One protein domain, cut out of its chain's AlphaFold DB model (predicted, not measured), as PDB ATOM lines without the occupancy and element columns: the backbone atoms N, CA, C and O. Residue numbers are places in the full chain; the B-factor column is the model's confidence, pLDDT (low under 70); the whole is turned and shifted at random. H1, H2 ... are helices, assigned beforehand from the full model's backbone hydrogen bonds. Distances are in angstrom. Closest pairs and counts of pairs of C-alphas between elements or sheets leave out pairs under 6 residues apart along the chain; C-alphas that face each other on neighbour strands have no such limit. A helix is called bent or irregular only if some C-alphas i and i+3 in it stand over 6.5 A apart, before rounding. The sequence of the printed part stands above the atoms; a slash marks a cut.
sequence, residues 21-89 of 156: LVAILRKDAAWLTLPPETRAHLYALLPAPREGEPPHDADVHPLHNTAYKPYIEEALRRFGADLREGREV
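What this domain is: This is residues 21 to 89 of the 156 residues of the protein "ASXH domain-containing protein" of Neohortaea acidophila (UniProt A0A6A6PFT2). One long helix, H5, makes an arm along the longest axis, and four shorter helices form a loose, open arrangement at one side of it, with H1 and H4 touching H5 and H2 and H3 set apart from it. H1 packs on H5, H2 and H3 continue from H1 in an open arc, and the long link from residues 45 to 61 folds back to H4, which makes a corner with the beginning of H5. Residues 49 to 54 of that link stick out at one end of the domain, and residues 81 to 86, of which 81 to 84 belong to H5, stick out at the other. The printed part has 69 residues with five named helices, H1 to H5 in order along the chain, and no named strand; its class is all helix. It is only just loose, close to compact, with a radius of gyration of the C-alphas of 13.4 A and spans of 40 by 27 by 20 A.

Where its parts are: H5, the longest helix, holds residues 69 to 84 and measures 22.6 A from first to last C-alpha, from (197.070, 192.859, 167.499) to (204.696, 174.594, 178.487). H4, residues 62 to 65, is irregular, but only just: C-alphas 62 and 65 are 6.7 A apart. H1, residues 21 to 25, measures 6.0 A and begins at C-alpha 21, at (204.574, 187.106, 177.036). H2, residues 28 to 32, measures 6.1 A. H3, residues 36 to 44, measures 12.5 A.

How they stand to each other: H5 touches H1 with residues 73 to 80 alone; the closest C-alphas, those of Val 22 and Glu 73, are 6.0 A apart. H5 touches H4 only at the corner by their link, with residues 69 to 73 alone; the closest C-alphas, those of Leu 63 and Lys 69, are 4.8 A apart. H1 and H4 are close but not clearly touching, with the C-alphas of Leu 25 and Leu 63 closest at 8.0 A. H1 and H2 are also close but not clearly touching, with the C-alphas of Ile 24 and Ala 30 closest at 7.5 A. H2 and H4 are near each other, with 5 pairs of C-alphas within 10 A. H2 and H3 are close but not clearly touching, with the C-alphas of Trp 31 and Arg 39 closest at 7.9 A. H3 touches no helix: it is apart from H1 and H5, and only just apart from H4, with the closest C-alphas 8.4 A apart. In H1, H2, H3 and H5 every O i to N i+4 pair is within hydrogen-bond range; H4 is too short for such a pair, and its one O i to N i+3 pair is not within range.

The domain as a whole: The two C-alphas farthest apart, those of Gly 52 and Gly 86, are 41.3 A apart. The printed part has no cut. The link from H3 to H4, 17 residues, is long; those from H1 to H2, H2 to H3 and H4 to H5 are tight. The mean pLDDT of the printed part is 81.2, and residue 65 and residues 87 to 89 are under 70.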
ATOM      1  N   LEU A  21     203.892 186.614 178.235       84.31
ATOM      2  CA  LEU A  21     204.574 187.106 177.036       84.31
ATOM      3  C   LEU A  21     203.891 188.325 176.418       84.31
ATOM      4  O   LEU A  21     204.570 189.277 176.047       84.31
ATOM      5  N   VAL A  22     202.558 188.325 176.365       85.62
ATOM      6  CA  VAL A  22     201.781 189.441 175.815       85.62
ATOM      7  C   VAL A  22     202.004 190.702 176.646       85.62
ATOM      8  O   VAL A  22     202.268 191.766 176.098       85.62
ATOM      9  N   ALA A  23     201.972 190.588 177.975       86.38
ATOM     10  CA  ALA A  23     202.182 191.730 178.863       86.38
ATOM     11  C   ALA A  23     203.615 192.288 178.801       86.38
ATOM     12  O   ALA A  23     203.821 193.482 179.011       86.38
ATOM     13  N   ILE A  24     204.608 191.437 178.528       86.31
ATOM     14  CA  ILE A  24     206.004 191.863 178.364       86.31
ATOM     15  C   ILE A  24     206.191 192.558 177.017       86.31
ATOM     16  O   ILE A  24     206.733 193.661 176.975       86.31
ATOM     17  N   LEU A  25     205.735 191.920 175.938       85.56
ATOM     18  CA  LEU A  25     205.949 192.395 174.575       85.56
ATOM     19  C   LEU A  25     205.075 193.586 174.207       85.56
ATOM     20  O   LEU A  25     205.408 194.248 173.244       85.56
ATOM     21  N   ARG A  26     204.009 193.878 174.961       86.44
ATOM     22  CA  ARG A  26     203.173 195.077 174.793       86.44
ATOM     23  C   ARG A  26     203.816 196.354 175.347       86.44
ATOM     24  O   ARG A  26     203.237 197.424 175.253       86.44
ATOM     25  N   LYS A  27     204.971 196.272 176.006       87.44
ATOM     26  CA  LYS A  27     205.643 197.471 176.516       87.44
ATOM     27  C   LYS A  27     206.345 198.182 175.363       87.44
ATOM     28  O   LYS A  27     207.235 197.594 174.759       87.44
ATOM     29  N   ASP A  28     206.069 199.471 175.169       84.00
ATOM     30  CA  ASP A  28     206.775 200.305 174.179       84.00
ATOM     31  C   ASP A  28     208.296 200.261 174.355       84.00
ATOM     32  O   ASP A  28     209.042 200.209 173.381       84.00
ATOM     33  N   ALA A  29     208.767 200.177 175.602       85.25
ATOM     34  CA  ALA A  29     210.184 200.004 175.905       85.25
ATOM     35  C   ALA A  29     210.788 198.750 175.243       85.25
ATOM     36  O   ALA A  29     211.923 198.801 174.785       85.25
ATOM     37  N   ALA A  30     210.040 197.645 175.154       85.06
ATOM     38  CA  ALA A  30     210.506 196.429 174.490       85.06
ATOM     39  C   ALA A  30     210.612 196.614 172.967       85.06
ATOM     40  O   ALA A  30     211.511 196.052 172.343       85.06
ATOM     41  N   TRP A  31     209.742 197.434 172.371       86.19
ATOM     42  CA  TRP A  31     209.808 197.759 170.946       86.19
ATOM     43  C   TRP A  31     210.950 198.729 170.627       86.19
ATOM     44  O   TRP A  31     211.730 198.484 169.710       86.19
ATOM     45  N   LEU A  32     211.113 199.784 171.429       86.12
ATOM     46  CA  LEU A  32     212.141 200.815 171.239       86.12
ATOM     47  C   LEU A  32     213.568 200.305 171.475       86.12
ATOM     48  O   LEU A  32     214.518 200.870 170.941       86.12
ATOM     49  N   THR A  33     213.738 199.228 172.247       89.31
ATOM     50  CA  THR A  33     215.050 198.577 172.399       89.31
ATOM     51  C   THR A  33     215.542 197.876 171.132       89.31
ATOM     52  O   THR A  33     216.723 197.543 171.047       89.31
ATOM     53  N   LEU A  34     214.664 197.623 170.156       86.38
ATOM     54  CA  LEU A  34     215.028 196.939 168.921       86.38
ATOM     55  C   LEU A  34     215.619 197.930 167.903       86.38
ATOM     56  O   LEU A  34     215.025 198.984 167.659       86.38
ATOM     57  N   PRO A  35     216.741 197.589 167.238       89.06
ATOM     58  CA  PRO A  35     217.260 198.386 166.132       89.06
ATOM     59  C   PRO A  35     216.208 198.578 165.025       89.06
ATOM     60  O   PRO A  35     215.405 197.668 164.788       89.06
ATOM     61  N   PRO A  36     216.223 199.712 164.299       86.75
ATOM     62  CA  PRO A  36     215.272 199.986 163.216       86.75
ATOM     63  C   PRO A  36     215.231 198.869 162.166       86.75
ATOM     64  O   PRO A  36     214.148 198.445 161.774       86.75
ATOM     65  N   GLU A  37     216.384 198.296 161.814       86.69
ATOM     66  CA  GLU A  37     216.472 197.171 160.870       86.69
ATOM     67  C   GLU A  37     215.721 195.927 161.353       86.69
ATOM     68  O   GLU A  37     215.070 195.224 160.582       86.69
ATOM     69  N   THR A  38     215.766 195.654 162.660       85.44
ATOM     70  CA  THR A  38     215.036 194.525 163.248       85.44
ATOM     71  C   THR A  38     213.536 194.790 163.245       85.44
ATOM     72  O   THR A  38     212.760 193.880 162.964       85.44
ATOM     73  N   ARG A  39     213.116 196.033 163.505       86.88
ATOM     74  CA  ARG A  39     211.703 196.433 163.444       86.88
ATOM     75  C   ARG A  39     211.152 196.289 162.024       86.88
ATOM     76  O   ARG A  39     210.103 195.675 161.847       86.88
ATOM     77  N   ALA A  40     211.900 196.741 161.017       84.75
ATOM     78  CA  ALA A  40     211.548 196.564 159.608       84.75
ATOM     79  C   ALA A  40     211.467 195.079 159.214       84.75
ATOM     80  O   ALA A  40     210.496 194.655 158.587       84.75
ATOM     81  N   HIS A  41     212.435 194.263 159.646       83.62
ATOM     82  CA  HIS A  41     212.413 192.822 159.395       83.62
ATOM     83  C   HIS A  41     211.190 192.137 160.021       83.62
ATOM     84  O   HIS A  41     210.544 191.323 159.368       83.62
ATOM     85  N   LEU A  42     210.830 192.489 161.259       83.94
ATOM     86  CA  LEU A  42     209.633 191.960 161.917       83.94
ATOM     87  C   LEU A  42     208.349 192.324 161.162       83.94
ATOM     88  O   LEU A  42     207.465 191.482 161.029       83.94
ATOM     89  N   TYR A  43     208.259 193.540 160.621       84.00
ATOM     90  CA  TYR A  43     207.132 193.946 159.781       84.00
ATOM     91  C   TYR A  43     207.087 193.236 158.425       84.00
ATOM     92  O   TYR A  43     205.998 193.033 157.896       84.00
ATOM     93  N   ALA A  44     208.233 192.818 157.884       83.12
ATOM     94  CA  ALA A  44     208.294 192.009 156.667       83.12
ATOM     95  C   ALA A  44     207.814 190.559 156.877       83.12
ATOM     96  O   ALA A  44     207.484 189.880 155.908       83.12
ATOM     97  N   LEU A  45     207.766 190.077 158.126       83.00
ATOM     98  CA  LEU A  45     207.189 188.769 158.466       83.00
ATOM     99  C   LEU A  45     205.659 188.805 158.563       83.00
ATOM    100  O   LEU A  45     205.021 187.750 158.568       83.00
ATOM    101  N   LEU A  46     205.070 189.996 158.679       82.44
ATOM    102  CA  LEU A  46     203.624 190.158 158.658       82.44
ATOM    103  C   LEU A  46     203.108 190.093 157.212       82.44
ATOM    104  O   LEU A  46     203.838 190.441 156.281       82.44
ATOM    105  N   PRO A  47     201.852 189.659 157.001       81.25
ATOM    106  CA  PRO A  47     201.226 189.695 155.684       81.25
ATOM    107  C   PRO A  47     201.316 191.091 155.065       81.25
ATOM    108  O   PRO A  47     201.177 192.083 155.775       81.25
ATOM    109  N   ALA A  48     201.532 191.170 153.751       76.38
ATOM    110  CA  ALA A  48     201.574 192.458 153.067       76.38
ATOM    111  C   ALA A  48     200.248 193.226 153.268       76.38
ATOM    112  O   ALA A  48     199.184 192.595 153.215       76.38
ATOM    113  N   PRO A  49     200.298 194.558 153.476       75.69
ATOM    114  CA  PRO A  49     199.103 195.393 153.538       75.69
ATOM    115  C   PRO A  49     198.241 195.199 152.293       75.69
ATOM    116  O   PRO A  49     198.765 195.020 151.187       75.69
ATOM    117  N   ARG A  50     196.919 195.240 152.459       74.81
ATOM    118  CA  ARG A  50     196.003 195.173 151.314       74.81
ATOM    119  C   ARG A  50     196.049 196.476 150.519       74.81
ATOM    120  O   ARG A  50     196.432 197.525 151.029       74.81
ATOM    121  N   GLU A  51     195.640 196.410 149.258       71.56
ATOM    122  CA  GLU A  51     195.591 197.574 148.374       71.56
ATOM    123  C   GLU A  51     194.675 198.657 148.985       71.56
ATOM    124  O   GLU A  51     193.485 198.427 149.196       71.56
ATOM    125  N   GLY A  52     195.250 199.812 149.343       70.19
ATOM    126  CA  GLY A  52     194.557 200.912 150.030       70.19
ATOM    127  C   GLY A  52     194.804 201.022 151.542       70.19
ATOM    128  O   GLY A  52     194.393 202.017 152.141       70.19
ATOM    129  N   GLU A  53     195.496 200.066 152.166       72.19
ATOM    130  CA  GLU A  53     195.969 200.192 153.551       72.19
ATOM    131  C   GLU A  53     197.313 200.942 153.614       72.19
ATOM    132  O   GLU A  53     198.132 200.834 152.694       72.19
ATOM    133  N   PRO A  54     197.571 201.717 154.686       71.75
ATOM    134  CA  PRO A  54     198.854 202.380 154.854       71.75
ATOM    135  C   PRO A  54     199.990 201.346 154.959       71.75
ATOM    136  O   PRO A  54     199.804 200.283 155.562       71.75
ATOM    137  N   PRO A  55     201.176 201.646 154.398       75.38
ATOM    138  CA  PRO A  55     202.332 200.768 154.511       75.38
ATOM    139  C   PRO A  55     202.714 200.548 155.980       75.38
ATOM    140  O   PRO A  55     202.483 201.401 156.836       75.38
ATOM    141  N   HIS A  56     203.313 199.391 156.264       78.00
ATOM    142  CA  HIS A  56     203.797 199.058 157.600       78.00
ATOM    143  C   HIS A  56     204.837 200.078 158.080       78.00
ATOM    144  O   HIS A  56     205.901 200.217 157.478       78.00
ATOM    145  N   ASP A  57     204.535 200.759 159.183       79.38
ATOM    146  CA  ASP A  57     205.439 201.707 159.822       79.38
ATOM    147  C   ASP A  57     206.283 201.000 160.894       79.38
ATOM    148  O   ASP A  57     205.760 200.526 161.906       79.38
ATOM    149  N   ALA A  58     207.599 200.940 160.675       77.06
ATOM    150  CA  ALA A  58     208.549 200.294 161.578       77.06
ATOM    151  C   ALA A  58     208.659 200.981 162.952       77.06
ATOM    152  O   ALA A  58     209.067 200.340 163.928       77.06
ATOM    153  N   ASP A  59     208.281 202.258 163.055       79.50
ATOM    154  CA  ASP A  59     208.309 202.995 164.314       79.50
ATOM    155  C   ASP A  59     207.073 202.743 165.181       79.50
ATOM    156  O   ASP A  59     207.135 202.879 166.407       79.50
ATOM    157  N   VAL A  60     205.982 202.260 164.586       81.00
ATOM    158  CA  VAL A  60     204.760 201.920 165.313       81.00
ATOM    159  C   VAL A  60     204.888 200.537 165.941       81.00
ATOM    160  O   VAL A  60     205.312 199.571 165.309       81.00
ATOM    161  N   HIS A  61     204.479 200.411 167.203       82.00
ATOM    162  CA  HIS A  61     204.419 199.117 167.864       82.00
ATOM    163  C   HIS A  61     203.226 198.292 167.337       82.00
ATOM    164  O   HIS A  61     202.073 198.717 167.487       82.00
ATOM    165  N   PRO A  62     203.441 197.060 166.830       78.25
ATOM    166  CA  PRO A  62     202.357 196.250 166.272       78.25
ATOM    167  C   PRO A  62     201.240 195.890 167.274       78.25
ATOM    168  O   PRO A  62     200.113 195.630 166.861       78.25
ATOM    169  N   LEU A  63     201.493 195.908 168.589       78.88
ATOM    170  CA  LEU A  63     200.517 195.514 169.618       78.88
ATOM    171  C   LEU A  63     199.625 196.657 170.132       78.88
ATOM    172  O   LEU A  63     198.714 196.401 170.924       78.88
ATOM    173  N   HIS A  64     199.858 197.903 169.710       75.06
ATOM    174  CA  HIS A  64     199.097 199.044 170.224       75.06
ATOM    175  C   HIS A  64     197.818 199.303 169.429       75.06
ATOM    176  O   HIS A  64     196.755 199.320 170.042       75.06
ATOM    177  N   ASN A  65     197.894 199.434 168.099       65.12
ATOM    178  CA  ASN A  65     196.747 199.853 167.278       65.12
ATOM    179  C   ASN A  65     196.730 199.273 165.849       65.12
ATOM    180  O   ASN A  65     196.121 199.853 164.955       65.12
ATOM    181  N   THR A  66     197.372 198.126 165.606       72.19
ATOM    182  CA  THR A  66     197.283 197.465 164.291       72.19
ATOM    183  C   THR A  66     196.160 196.428 164.257       72.19
ATOM    184  O   THR A  66     195.820 195.823 165.279       72.19
ATOM    185  N   ALA A  67     195.635 196.152 163.060       77.06
ATOM    186  CA  ALA A  67     194.707 195.044 162.817       77.06
ATOM    187  C   ALA A  67     195.296 193.672 163.208       77.06
ATOM    188  O   ALA A  67     194.559 192.712 163.433       77.06
ATOM    189  N   TYR A  68     196.623 193.582 163.339       79.25
ATOM    190  CA  TYR A  68     197.343 192.359 163.681       79.25
ATOM    191  C   TYR A  68     197.361 192.050 165.175       79.25
ATOM    192  O   TYR A  68     197.609 190.904 165.545       79.25
ATOM    193  N   LYS A  69     197.065 193.028 166.041       84.06
ATOM    194  CA  LYS A  69     197.070 192.859 167.499       84.06
ATOM    195  C   LYS A  69     196.391 191.564 167.981       84.06
ATOM    196  O   LYS A  69     197.071 190.795 168.657       84.06
ATOM    197  N   PRO A  70     195.114 191.268 167.654       85.12
ATOM    198  CA  PRO A  70     194.459 190.059 168.157       85.12
ATOM    199  C   PRO A  70     195.159 188.773 167.696       85.12
ATOM    200  O   PRO A  70     195.262 187.822 168.467       85.12
ATOM    201  N   TYR A  71     195.690 188.757 166.472       84.56
ATOM    202  CA  TYR A  71     196.393 187.604 165.914       84.56
ATOM    203  C   TYR A  71     197.755 187.387 166.573       84.56
ATOM    204  O   TYR A  71     198.103 186.257 166.903       84.56
ATOM    205  N   ILE A  72     198.507 188.465 166.811       83.81
ATOM    206  CA  ILE A  72     199.810 188.397 167.478       83.81
ATOM    207  C   ILE A  72     199.626 187.990 168.945       83.81
ATOM    208  O   ILE A  72     200.346 187.124 169.434       83.81
ATOM    209  N   GLU A  73     198.646 188.558 169.655       87.69
ATOM    210  CA  GLU A  73     198.355 188.179 171.044       87.69
ATOM    211  C   GLU A  73     197.948 186.706 171.166       87.69
ATOM    212  O   GLU A  73     198.381 186.020 172.094       87.69
ATOM    213  N   GLU A  74     197.136 186.212 170.233       86.62
ATOM    214  CA  GLU A  74     196.740 184.807 170.177       86.62
ATOM    215  C   GLU A  74     197.932 183.897 169.858       86.62
ATOM    216  O   GLU A  74     198.148 182.904 170.551       86.62
ATOM    217  N   ALA A  75     198.757 184.260 168.873       83.94
ATOM    218  CA  ALA A  75     199.971 183.521 168.535       83.94
ATOM    219  C   ALA A  75     200.941 183.437 169.727       83.94
ATOM    220  O   ALA A  75     201.485 182.372 170.004       83.94
ATOM    221  N   LEU A  76     201.105 184.523 170.488       85.69
ATOM    222  CA  LEU A  76     201.936 184.543 171.696       85.69
ATOM    223  C   LEU A  76     201.367 183.671 172.821       85.69
ATOM    224  O   LEU A  76     202.131 183.021 173.539       85.69
ATOM    225  N   ARG A  77     200.040 183.642 172.987       86.75
ATOM    226  CA  ARG A  77     199.377 182.755 173.956       86.75
ATOM    227  C   ARG A  77     199.562 181.288 173.583       86.75
ATOM    228  O   ARG A  77     199.934 180.500 174.452       86.75
ATOM    229  N   ARG A  78     199.379 180.947 172.303       85.81
ATOM    230  CA  ARG A  78     199.627 179.596 171.772       85.81
ATOM    231  C   ARG A  78     201.073 179.185 171.964       85.81
ATOM    232  O   ARG A  78     201.312 178.174 172.602       85.81
ATOM    233  N   PHE A  79     202.022 180.032 171.576       83.56
ATOM    234  CA  PHE A  79     203.444 179.772 171.783       83.56
ATOM    235  C   PHE A  79     203.792 179.529 173.261       83.56
ATOM    236  O   PHE A  79     204.536 178.612 173.592       83.56
ATOM    237  N   GLY A  80     203.215 180.303 174.186       84.75
ATOM    238  CA  GLY A  80     203.390 180.069 175.623       84.75
ATOM    239  C   GLY A  80     202.842 178.714 176.100       84.75
ATOM    240  O   GLY A  80     203.462 178.075 176.957       84.75
ATOM    241  N   ALA A  81     201.705 178.271 175.555       84.56
ATOM    242  CA  ALA A  81     201.135 176.949 175.819       84.56
ATOM    243  C   ALA A  81     201.988 175.833 175.193       84.56
ATOM    244  O   ALA A  81     202.364 174.893 175.887       84.56
ATOM    245  N   ASP A  82     202.394 175.994 173.933       81.44
ATOM    246  CA  ASP A  82     203.250 175.070 173.185       81.44
ATOM    247  C   ASP A  82     204.587 174.842 173.890       81.44
ATOM    248  O   ASP A  82     205.035 173.702 174.039       81.44
ATOM    249  N   LEU A  83     205.192 175.914 174.409       82.94
ATOM    250  CA  LEU A  83     206.383 175.806 175.239       82.94
ATOM    251  C   LEU A  83     206.111 174.997 176.500       82.94
ATOM    252  O   LEU A  83     206.884 174.097 176.806       82.94
ATOM    253  N   ARG A  84     205.031 175.288 177.233       82.25
ATOM    254  CA  ARG A  84     204.696 174.594 178.487       82.25
ATOM    255  C   ARG A  84     204.447 173.103 178.276       82.25
ATOM    256  O   ARG A  84     204.857 172.300 179.108       82.25
ATOM    257  N   GLU A  85     203.805 172.757 177.170       79.69
ATOM    258  CA  GLU A  85     203.483 171.385 176.781       79.69
ATOM    259  C   GLU A  85     204.676 170.652 176.146       79.69
ATOM    260  O   GLU A  85     204.607 169.455 175.887       79.69
ATOM    261  N   GLY A  86     205.804 171.340 175.930       75.62
ATOM    262  CA  GLY A  86     207.013 170.744 175.366       75.62
ATOM    263  C   GLY A  86     206.927 170.485 173.860       75.62
ATOM    264  O   GLY A  86     207.760 169.752 173.327       75.62
ATOM    265  N   ARG A  87     205.979 171.117 173.157       67.31
ATOM    266  CA  ARG A  87     205.825 171.008 171.697       67.31
ATOM    267  C   ARG A  87     206.955 171.669 170.908       67.31
ATOM    268  O   ARG A  87     207.164 171.370 169.741       67.31
ATOM    269  N   GLU A  88     207.723 172.530 171.565       62.81
ATOM    270  CA  GLU A  88     208.927 173.155 171.004       62.81
ATOM    271  C   GLU A  88     210.213 172.354 171.277       62.81
ATOM    272  O   GLU A  88     211.314 172.745 170.871       62.81
ATOM    273  N   VAL A  89     210.106 171.200 171.950       67.75
ATOM    274  CA  VAL A  89     211.231 170.272 172.108       67.75
ATOM    275  C   VAL A  89     211.590 169.697 170.733       67.75
ATOM    276  O   VAL A  89     210.718 169.417 169.913       67.75
TER     277      VAL A  89